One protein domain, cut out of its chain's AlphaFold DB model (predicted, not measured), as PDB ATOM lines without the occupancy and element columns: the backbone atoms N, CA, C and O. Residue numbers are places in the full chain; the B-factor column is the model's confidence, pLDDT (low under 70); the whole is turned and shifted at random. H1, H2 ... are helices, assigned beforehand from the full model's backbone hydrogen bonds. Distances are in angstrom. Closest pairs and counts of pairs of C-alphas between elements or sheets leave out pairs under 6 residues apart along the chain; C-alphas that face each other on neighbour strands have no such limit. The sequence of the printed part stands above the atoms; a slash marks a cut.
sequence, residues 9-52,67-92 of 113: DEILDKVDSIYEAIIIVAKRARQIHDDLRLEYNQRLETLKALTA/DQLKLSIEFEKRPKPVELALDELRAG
ATOM      1  N   ASP A   9     122.706 165.199 155.888       84.75
ATOM      2  CA  ASP A   9     123.305 165.434 157.206       84.75
ATOM      3  C   ASP A   9     124.568 164.581 157.414       84.75
ATOM      4  O   ASP A   9     125.617 165.103 157.779       84.75
ATOM      5  N   GLU A  10     124.530 163.297 157.036       84.62
ATOM      6  CA  GLU A  10     125.692 162.397 157.133       84.62
ATOM      7  C   GLU A  10     126.879 162.834 156.259       84.62
ATOM      8  O   GLU A  10     128.028 162.496 156.545       84.62
ATOM      9  N   ILE A  11     126.604 163.528 155.152       84.62
ATOM     10  CA  ILE A  11     127.633 164.022 154.233       84.62
ATOM     11  C   ILE A  11     128.238 165.309 154.793       84.62
ATOM     12  O   ILE A  11     129.456 165.471 154.757       84.62
ATOM     13  N   LEU A  12     127.400 166.197 155.330       84.94
ATOM     14  CA  LEU A  12     127.820 167.448 155.961       84.94
ATOM     15  C   LEU A  12     128.657 167.224 157.224       84.94
ATOM     16  O   LEU A  12     129.569 167.993 157.488       84.94
ATOM     17  N   ASP A  13     128.462 166.118 157.938       86.94
ATOM     18  CA  ASP A  13     129.350 165.739 159.046       86.94
ATOM     19  C   ASP A  13     130.801 165.449 158.602       86.94
ATOM     20  O   ASP A  13     131.701 165.317 159.438       86.94
ATOM     21  N   LYS A  14     131.051 165.289 157.294       84.31
ATOM     22  CA  LYS A  14     132.374 164.978 156.724       84.31
ATOM     23  C   LYS A  14     133.032 166.148 156.003       84.31
ATOM     24  O   LYS A  14     134.217 166.042 155.690       84.31
ATOM     25  N   VAL A  15     132.284 167.204 155.693       86.88
ATOM     26  CA  VAL A  15     132.722 168.313 154.836       86.88
ATOM     27  C   VAL A  15     132.048 169.615 155.248       86.88
ATOM     28  O   VAL A  15     130.881 169.629 155.623       86.88
ATOM     29  N   ASP A  16     132.736 170.738 155.076       83.62
ATOM     30  CA  ASP A  16     132.216 172.032 155.529       83.62
ATOM     31  C   ASP A  16     131.063 172.554 154.649       83.62
ATOM     32  O   ASP A  16     130.279 173.412 155.058       83.62
ATOM     33  N   SER A  17     130.946 172.058 153.411       88.00
ATOM     34  CA  SER A  17     129.936 172.509 152.450       88.00
ATOM     35  C   SER A  17     129.484 171.412 151.489       88.00
ATOM     36  O   SER A  17     130.283 170.623 150.983       88.00
ATOM     37  N   ILE A  18     128.201 171.432 151.114       87.94
ATOM     38  CA  ILE A  18     127.641 170.534 150.087       87.94
ATOM     39  C   ILE A  18     128.392 170.678 148.756       87.94
ATOM     40  O   ILE A  18     128.658 169.687 148.078       87.94
ATOM     41  N   TYR A  19     128.769 171.901 148.373       89.44
ATOM     42  CA  TYR A  19     129.506 172.126 147.126       89.44
ATOM     43  C   TYR A  19     130.891 171.491 147.166       89.44
ATOM     44  O   TYR A  19     131.363 170.955 146.164       89.44
ATOM     45  N   GLU A  20     131.524 171.508 148.333       88.88
ATOM     46  CA  GLU A  20     132.791 170.832 148.534       88.88
ATOM     47  C   GLU A  20     132.630 169.312 148.428       88.88
ATOM     48  O   GLU A  20     133.384 168.684 147.681       88.88
ATOM     49  N   ALA A  21     131.598 168.737 149.056       90.69
ATOM     50  CA  ALA A  21     131.271 167.319 148.910       90.69
ATOM     51  C   ALA A  21     131.122 166.919 147.436       90.69
ATOM     52  O   ALA A  21     131.707 165.929 147.001       90.69
ATOM     53  N   ILE A  22     130.397 167.720 146.645       91.94
ATOM     54  CA  ILE A  22     130.203 167.473 145.208       91.94
ATOM     55  C   ILE A  22     131.550 167.420 144.483       91.94
ATOM     56  O   ILE A  22     131.793 166.499 143.702       91.94
ATOM     57  N   ILE A  23     132.445 168.377 144.744       93.00
ATOM     58  CA  ILE A  23     133.759 168.429 144.094       93.00
ATOM     59  C   ILE A  23     134.649 167.261 144.529       93.00
ATOM     60  O   ILE A  23     135.335 166.678 143.683       93.00
ATOM     61  N   ILE A  24     134.644 166.905 145.813       92.19
ATOM     62  CA  ILE A  24     135.415 165.775 146.344       92.19
ATOM     63  C   ILE A  24     134.934 164.467 145.707       92.19
ATOM     64  O   ILE A  24     135.745 163.739 145.129       92.19
ATOM     65  N   VAL A  25     133.624 164.204 145.738       93.69
ATOM     66  CA  VAL A  25     133.019 162.993 145.164       93.69
ATOM     67  C   VAL A  25     133.268 162.926 143.663       93.69
ATOM     68  O   VAL A  25     133.680 161.883 143.168       93.69
ATOM     69  N   ALA A  26     133.096 164.027 142.927       94.81
ATOM     70  CA  ALA A  26     133.333 164.049 141.484       94.81
ATOM     71  C   ALA A  26     134.794 163.730 141.129       94.81
ATOM     72  O   ALA A  26     135.059 162.946 140.213       94.81
ATOM     73  N   LYS A  27     135.755 164.305 141.864       95.06
ATOM     74  CA  LYS A  27     137.183 164.015 141.669       95.06
ATOM     75  C   LYS A  27     137.510 162.565 142.001       95.06
ATOM     76  O   LYS A  27     138.217 161.918 141.232       95.06
ATOM     77  N   ARG A  28     136.980 162.046 143.109       95.94
ATOM     78  CA  ARG A  28     137.221 160.665 143.525       95.94
ATOM     79  C   ARG A  28     136.584 159.656 142.572       95.94
ATOM     80  O   ARG A  28     137.235 158.695 142.181       95.94
ATOM     81  N   ALA A  29     135.363 159.914 142.116       96.31
ATOM     82  CA  ALA A  29     134.683 159.087 141.126       96.31
ATOM     83  C   ALA A  29     135.466 159.005 139.809       96.31
ATOM     84  O   ALA A  29     135.496 157.947 139.188       96.31
ATOM     85  N   ARG A  30     136.131 160.094 139.394       96.31
ATOM     86  CA  ARG A  30     137.010 160.074 138.217       96.31
ATOM     87  C   ARG A  30     138.218 159.159 138.423       96.31
ATOM     88  O   ARG A  30     138.479 158.345 137.553       96.31
ATOM     89  N   GLN A  31     138.884 159.235 139.576       95.69
ATOM     90  CA  GLN A  31     139.997 158.328 139.901       95.69
ATOM     91  C   GLN A  31     139.555 156.860 139.838       95.69
ATOM     92  O   GLN A  31     140.167 156.064 139.143       95.69
ATOM     93  N   ILE A  32     138.429 156.532 140.481       95.94
ATOM     94  CA  ILE A  32     137.864 155.175 140.469       95.94
ATOM     95  C   ILE A  32     137.509 154.736 139.040       95.94
ATOM     96  O   ILE A  32     137.708 153.580 138.678       95.94
ATOM     97  N   HIS A  33     136.970 155.638 138.217       95.56
ATOM     98  CA  HIS A  33     136.665 155.340 136.820       95.56
ATOM     99  C   HIS A  33     137.926 155.036 136.005       95.56
ATOM    100  O   HIS A  33     137.922 154.079 135.234       95.56
ATOM    101  N   ASP A  34     138.981 155.830 136.179       96.81
ATOM    102  CA  ASP A  34     140.250 155.639 135.480       96.81
ATOM    103  C   ASP A  34     140.893 154.298 135.881       96.81
ATOM    104  O   ASP A  34     141.308 153.536 135.005       96.81
ATOM    105  N   ASP A  35     140.864 153.954 137.174       95.75
ATOM    106  CA  ASP A  35     141.334 152.664 137.694       95.75
ATOM    107  C   ASP A  35     140.532 151.485 137.112       95.75
ATOM    108  O   ASP A  35     141.106 150.506 136.631       95.75
ATOM    109  N   LEU A  36     139.197 151.588 137.086       93.94
ATOM    110  CA  LEU A  36     138.324 150.561 136.502       93.94
ATOM    111  C   LEU A  36     138.556 150.397 135.000       93.94
ATOM    112  O   LEU A  36     138.546 149.277 134.490       93.94
ATOM    113  N   ARG A  37     138.760 151.502 134.278       92.88
ATOM    114  CA  ARG A  37     139.045 151.473 132.843       92.88
ATOM    115  C   ARG A  37     140.387 150.804 132.568       92.88
ATOM    116  O   ARG A  37     140.487 150.016 131.627       92.88
ATOM    117  N   LEU A  38     141.396 151.095 133.385       94.94
ATOM    118  CA  LEU A  38     142.700 150.449 133.300       94.94
ATOM    119  C   LEU A  38     142.584 148.938 133.547       94.94
ATOM    120  O   LEU A  38     143.070 148.159 132.731       94.94
ATOM    121  N   GLU A  39     141.896 148.525 134.615       93.38
ATOM    122  CA  GLU A  39     141.675 147.109 134.938       93.38
ATOM    123  C   GLU A  39     140.935 146.375 133.809       93.38
ATOM    124  O   GLU A  39     141.329 145.276 133.412       93.38
ATOM    125  N   TYR A  40     139.879 146.987 133.263       91.56
ATOM    126  CA  TYR A  40     139.117 146.430 132.147       91.56
ATOM    127  C   TYR A  40     140.005 146.199 130.923       91.56
ATOM    128  O   TYR A  40     140.019 145.099 130.368       91.56
ATOM    129  N   ASN A  41     140.782 147.213 130.532       90.88
ATOM    130  CA  ASN A  41     141.660 147.138 129.369       90.88
ATOM    131  C   ASN A  41     142.743 146.067 129.539       90.88
ATOM    132  O   ASN A  41     142.941 145.268 128.631       90.88
ATOM    133  N   GLN A  42     143.381 145.983 130.710       92.56
ATOM    134  CA  GLN A  42     144.399 144.962 130.991       92.56
ATOM    135  C   GLN A  42     143.835 143.539 130.889       92.56
ATOM    136  O   GLN A  42     144.462 142.647 130.309       92.56
ATOM    137  N   ARG A  43     142.632 143.305 131.430       90.06
ATOM    138  CA  ARG A  43     141.963 142.001 131.323       90.06
ATOM    139  C   ARG A  43     141.573 141.689 129.882       90.06
ATOM    140  O   ARG A  43     141.751 140.558 129.440       90.06
ATOM    141  N   LEU A  44     141.085 142.683 129.147       88.06
ATOM    142  CA  LEU A  44     140.717 142.538 127.743       88.06
ATOM    143  C   LEU A  44     141.937 142.217 126.866       88.06
ATOM    144  O   LEU A  44     141.869 141.301 126.049       88.06
ATOM    145  N   GLU A  45     143.069 142.890 127.078       87.12
ATOM    146  CA  GLU A  45     144.346 142.583 126.420       87.12
ATOM    147  C   GLU A  45     144.844 141.175 126.763       87.12
ATOM    148  O   GLU A  45     145.259 140.434 125.875       87.12
ATOM    149  N   THR A  46     144.735 140.764 128.029       85.75
ATOM    150  CA  THR A  46     145.109 139.407 128.462       85.75
ATOM    151  C   THR A  46     144.258 138.347 127.758       85.75
ATOM    152  O   THR A  46     144.790 137.352 127.273       85.75
ATOM    153  N   LEU A  47     142.942 138.564 127.647       82.94
ATOM    154  CA  LEU A  47     142.051 137.666 126.908       82.94
ATOM    155  C   LEU A  47     142.421 137.602 125.423       82.94
ATOM    156  O   LEU A  47     142.469 136.511 124.857       82.94
ATOM    157  N   LYS A  48     142.736 138.742 124.798       78.94
ATOM    158  CA  LYS A  48     143.219 138.783 123.410       78.94
ATOM    159  C   LYS A  48     144.515 137.984 123.238       78.94
ATOM    160  O   LYS A  48     144.597 137.151 122.341       78.94
ATOM    161  N   ALA A  49     145.479 138.164 124.141       78.62
ATOM    162  CA  ALA A  49     146.750 137.446 124.114       78.62
ATOM    163  C   ALA A  49     146.584 135.925 124.295       78.62
ATOM    164  O   ALA A  49     147.257 135.150 123.619       78.62
ATOM    165  N   LEU A  50     145.673 135.487 125.174       74.50
ATOM    166  CA  LEU A  50     145.391 134.066 125.413       74.50
ATOM    167  C   LEU A  50     144.623 133.400 124.267       74.50
ATOM    168  O   LEU A  50     144.781 132.201 124.051       74.50
ATOM    169  N   THR A  51     143.783 134.154 123.553       66.06
ATOM    170  CA  THR A  51     142.934 133.581 122.497       66.06
ATOM    171  C   THR A  51     143.700 133.384 121.183       66.06
ATOM    172  O   THR A  51     143.229 132.621 120.351       66.06
ATOM    173  N   ALA A  52     144.877 134.009 121.010       55.38
ATOM    174  CA  ALA A  52     145.820 133.807 119.896       55.38
ATOM    175  C   ALA A  52     145.171 133.619 118.506       55.38
ATOM    176  O   ALA A  52     145.693 132.895 117.659       55.38
ATOM    177  N   ASP A  67     134.040 135.013 126.276       81.50
ATOM    178  CA  ASP A  67     134.770 135.486 127.452       81.50
ATOM    179  C   ASP A  67     134.895 137.016 127.506       81.50
ATOM    180  O   ASP A  67     134.831 137.593 128.592       81.50
ATOM    181  N   GLN A  68     134.939 137.698 126.356       82.06
ATOM    182  CA  GLN A  68     134.837 139.162 126.309       82.06
ATOM    183  C   GLN A  68     133.436 139.633 126.731       82.06
ATOM    184  O   GLN A  68     133.306 140.596 127.488       82.06
ATOM    185  N   LEU A  69     132.379 138.924 126.310       83.62
ATOM    186  CA  LEU A  69     131.006 139.235 126.723       83.62
ATOM    187  C   LEU A  69     130.816 139.063 128.237       83.62
ATOM    188  O   LEU A  69     130.229 139.926 128.890       83.62
ATOM    189  N   LYS A  70     131.346 137.977 128.818       87.75
ATOM    190  CA  LYS A  70     131.329 137.771 130.275       87.75
ATOM    191  C   LYS A  70     132.060 138.892 131.013       87.75
ATOM    192  O   LYS A  70     131.535 139.370 132.017       87.75
ATOM    193  N   LEU A  71     133.224 139.323 130.514       86.69
ATOM    194  CA  LEU A  71     133.983 140.431 131.096       86.69
ATOM    195  C   LEU A  71     133.168 141.733 131.079       86.69
ATOM    196  O   LEU A  71     133.095 142.425 132.092       86.69
ATOM    197  N   SER A  72     132.500 142.038 129.963       86.56
ATOM    198  CA  SER A  72     131.627 143.213 129.855       86.56
ATOM    199  C   SER A  72     130.488 143.182 130.886       86.56
ATOM    200  O   SER A  72     130.306 144.136 131.643       86.56
ATOM    201  N   ILE A  73     129.792 142.045 131.014       88.00
ATOM    202  CA  ILE A  73     128.705 141.862 131.992       88.00
ATOM    203  C   ILE A  73     129.219 141.955 133.439       88.00
ATOM    204  O   ILE A  73     128.519 142.474 134.310       88.00
ATOM    205  N   GLU A  74     130.421 141.444 133.730       90.31
ATOM    206  CA  GLU A  74     131.045 141.575 135.054       90.31
ATOM    207  C   GLU A  74     131.230 143.051 135.417       90.31
ATOM    208  O   GLU A  74     130.829 143.465 136.505       90.31
ATOM    209  N   PHE A  75     131.798 143.848 134.508       89.00
ATOM    210  CA  PHE A  75     132.050 145.270 134.742       89.00
ATOM    211  C   PHE A  75     130.765 146.100 134.784       89.00
ATOM    212  O   PHE A  75     130.678 147.027 135.585       89.00
ATOM    213  N   GLU A  76     129.742 145.744 134.006       86.50
ATOM    214  CA  GLU A  76     128.436 146.413 134.045       86.50
ATOM    215  C   GLU A  76     127.701 146.196 135.380       86.50
ATOM    216  O   GLU A  76     126.984 147.080 135.853       86.50
ATOM    217  N   LYS A  77     127.912 145.044 136.032       89.38
ATOM    218  CA  LYS A  77     127.351 144.740 137.361       89.38
ATOM    219  C   LYS A  77     128.068 145.442 138.512       89.38
ATOM    220  O   LYS A  77     127.546 145.440 139.628       89.38
ATOM    221  N   ARG A  78     129.262 145.999 138.288       89.94
ATOM    222  CA  ARG A  78     130.004 146.702 139.341       89.94
ATOM    223  C   ARG A  78     129.278 147.997 139.735       89.94
ATOM    224  O   ARG A  78     128.606 148.614 138.906       89.94
ATOM    225  N   PRO A  79     129.405 148.434 141.001       90.62
ATOM    226  CA  PRO A  79     128.834 149.702 141.440       90.62
ATOM    227  C   PRO A  79     129.443 150.869 140.661       90.62
ATOM    228  O   PRO A  79     130.617 150.849 140.277       90.62
ATOM    229  N   LYS A  80     128.640 151.912 140.429       91.44
ATOM    230  CA  LYS A  80     129.106 153.073 139.668       91.44
ATOM    231  C   LYS A  80     130.215 153.798 140.438       91.44
ATOM    232  O   LYS A  80     130.116 153.920 141.659       91.44
ATOM    233  N   PRO A  81     131.205 154.393 139.750       94.06
ATOM    234  CA  PRO A  81     132.294 155.118 140.413       94.06
ATOM    235  C   PRO A  81     131.820 156.217 141.371       94.06
ATOM    236  O   PRO A  81     132.427 156.443 142.411       94.06
ATOM    237  N   VAL A  82     130.707 156.883 141.044       92.75
ATOM    238  CA  VAL A  82     130.100 157.923 141.892       92.75
ATOM    239  C   VAL A  82     129.522 157.342 143.184       92.75
ATOM    240  O   VAL A  82     129.641 157.962 144.234       92.75
ATOM    241  N   GLU A  83     128.920 156.154 143.117       91.62
ATOM    242  CA  GLU A  83     128.360 155.474 144.289       91.62
ATOM    243  C   GLU A  83     129.477 155.012 145.228       91.62
ATOM    244  O   GLU A  83     129.439 155.304 146.418       91.62
ATOM    245  N   LEU A  84     130.534 154.419 144.663       93.06
ATOM    246  CA  LEU A  84     131.741 154.056 145.408       93.06
ATOM    247  C   LEU A  84     132.403 155.271 146.072       93.06
ATOM    248  O   LEU A  84     132.737 155.225 147.253       93.06
ATOM    249  N   ALA A  85     132.564 156.373 145.335       93.81
ATOM    250  CA  ALA A  85     133.145 157.602 145.870       93.81
ATOM    251  C   ALA A  85     132.308 158.191 147.017       93.81
ATOM    252  O   ALA A  85     132.864 158.707 147.985       93.81
ATOM    253  N   LEU A  86     130.978 158.113 146.926       91.75
ATOM    254  CA  LEU A  86     130.088 158.583 147.982       91.75
ATOM    255  C   LEU A  86     130.189 157.711 149.242       91.75
ATOM    256  O   LEU A  86     130.252 158.242 150.352       91.75
ATOM    257  N   ASP A  87     130.256 156.391 149.081       91.94
ATOM    258  CA  ASP A  87     130.445 155.465 150.200       91.94
ATOM    259  C   ASP A  87     131.812 155.654 150.876       91.94
ATOM    260  O   ASP A  87     131.911 155.625 152.104       91.94
ATOM    261  N   GLU A  88     132.871 155.917 150.106       92.88
ATOM    262  CA  GLU A  88     134.190 156.243 150.655       92.88
ATOM    263  C   GLU A  88     134.210 157.577 151.409       92.88
ATOM    264  O   GLU A  88     134.865 157.666 152.453       92.88
ATOM    265  N   LEU A  89     133.483 158.592 150.922       91.56
ATOM    266  CA  LEU A  89     133.329 159.865 151.628       91.56
ATOM    267  C   LEU A  89     132.646 159.649 152.983       91.56
ATOM    268  O   LEU A  89     133.168 160.074 154.011       91.56
ATOM    269  N   ARG A  90     131.518 158.926 152.995       89.88
ATOM    270  CA  ARG A  90     130.763 158.605 154.220       89.88
ATOM    271  C   ARG A  90     131.600 157.802 155.213       89.88
ATOM    272  O   ARG A  90     131.549 158.051 156.415       89.88
ATOM    273  N   ALA A  91     132.426 156.887 154.712       90.81
ATOM    274  CA  ALA A  91     133.358 156.113 155.524       90.81
ATOM    275  C   ALA A  91     134.586 156.915 156.007       90.81
ATOM    276  O   ALA A  91     135.407 156.361 156.736       90.81
ATOM    277  N   GLY A  92     134.748 158.185 155.607       89.31
ATOM    278  CA  GLY A  92     135.898 159.015 155.978       89.31
ATOM    279  C   GLY A  92     137.224 158.543 155.372       89.31
ATOM    280  O   GLY A  92     138.285 158.820 155.921       89.31
TER     281      GLY A  92
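What this domain is: This is residues 9 to 52 and 67 to 92 of the 113 residues of the protein "DNA-directed RNA polymerase subunit omega" of Ignavibacteria bacterium (UniProt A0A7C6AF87). One long helix, H2, makes the length of a rod, and two short helices, H3 and H4, pack on it one after the other as the chain folds back, with the small H1 at the end where H2 begins. The 70 printed residues hold four named helices, H1 to H4 in order, and no named strand: all helix. The whole is only just loose, close to extended, with a radius of gyration of the C-alphas of 16.2 A and spans of 54 by 17 by 16 A.

Where its parts are: H1 is residues 9 to 12, from C-alpha 9 at (123.305, 165.434, 157.206), 5.1 A long. H2 is residues 18 to 51, 48.6 A long. H3 is residues 67 to 76, 14.2 A, and H4 residues 81 to 90, 14.3 A, ending at C-alpha 90 at (130.763, 158.605, 154.220).

How they stand to each other: H2 is the hub. H1 and H2 touch only at the corner, closest at the C-alphas of Leu 12 and Ile 18, 6.6 A. With residues 40 to 47 alone, H2 touches H3 at a shallow tilt of 9 degrees, opposite ways; the closest C-alphas, of Leu 44 and Gln 68, are 6.9 A apart. With residues 25 to 33 alone, it touches H4 at a steep tilt of 49 degrees, opposite ways; the closest C-alphas, of Ala 29 and Pro 81, are 4.7 A apart. H1 and H4 only just touch, with 3 pairs of C-alphas within 8 A, the closest those of Ile 11 and Arg 90, 6.3 A. H3 is apart from H1 and from H4. Every O i to N i+4 pair is within hydrogen-bond range in H2, H3 and H4; H1 is too short for such a pair.

The domain as a whole: The C-alphas farthest apart, of Asp 16 and Ala 52, are 54.0 A apart. Residues 53 to 66 are not printed, and C-alphas 52 and 67 are 13.5 A apart across this cut. The links H1 to H2 and H3 to H4 are tight. Mean pLDDT of the printed part is 88.8; residues 51 to 52 are under 70.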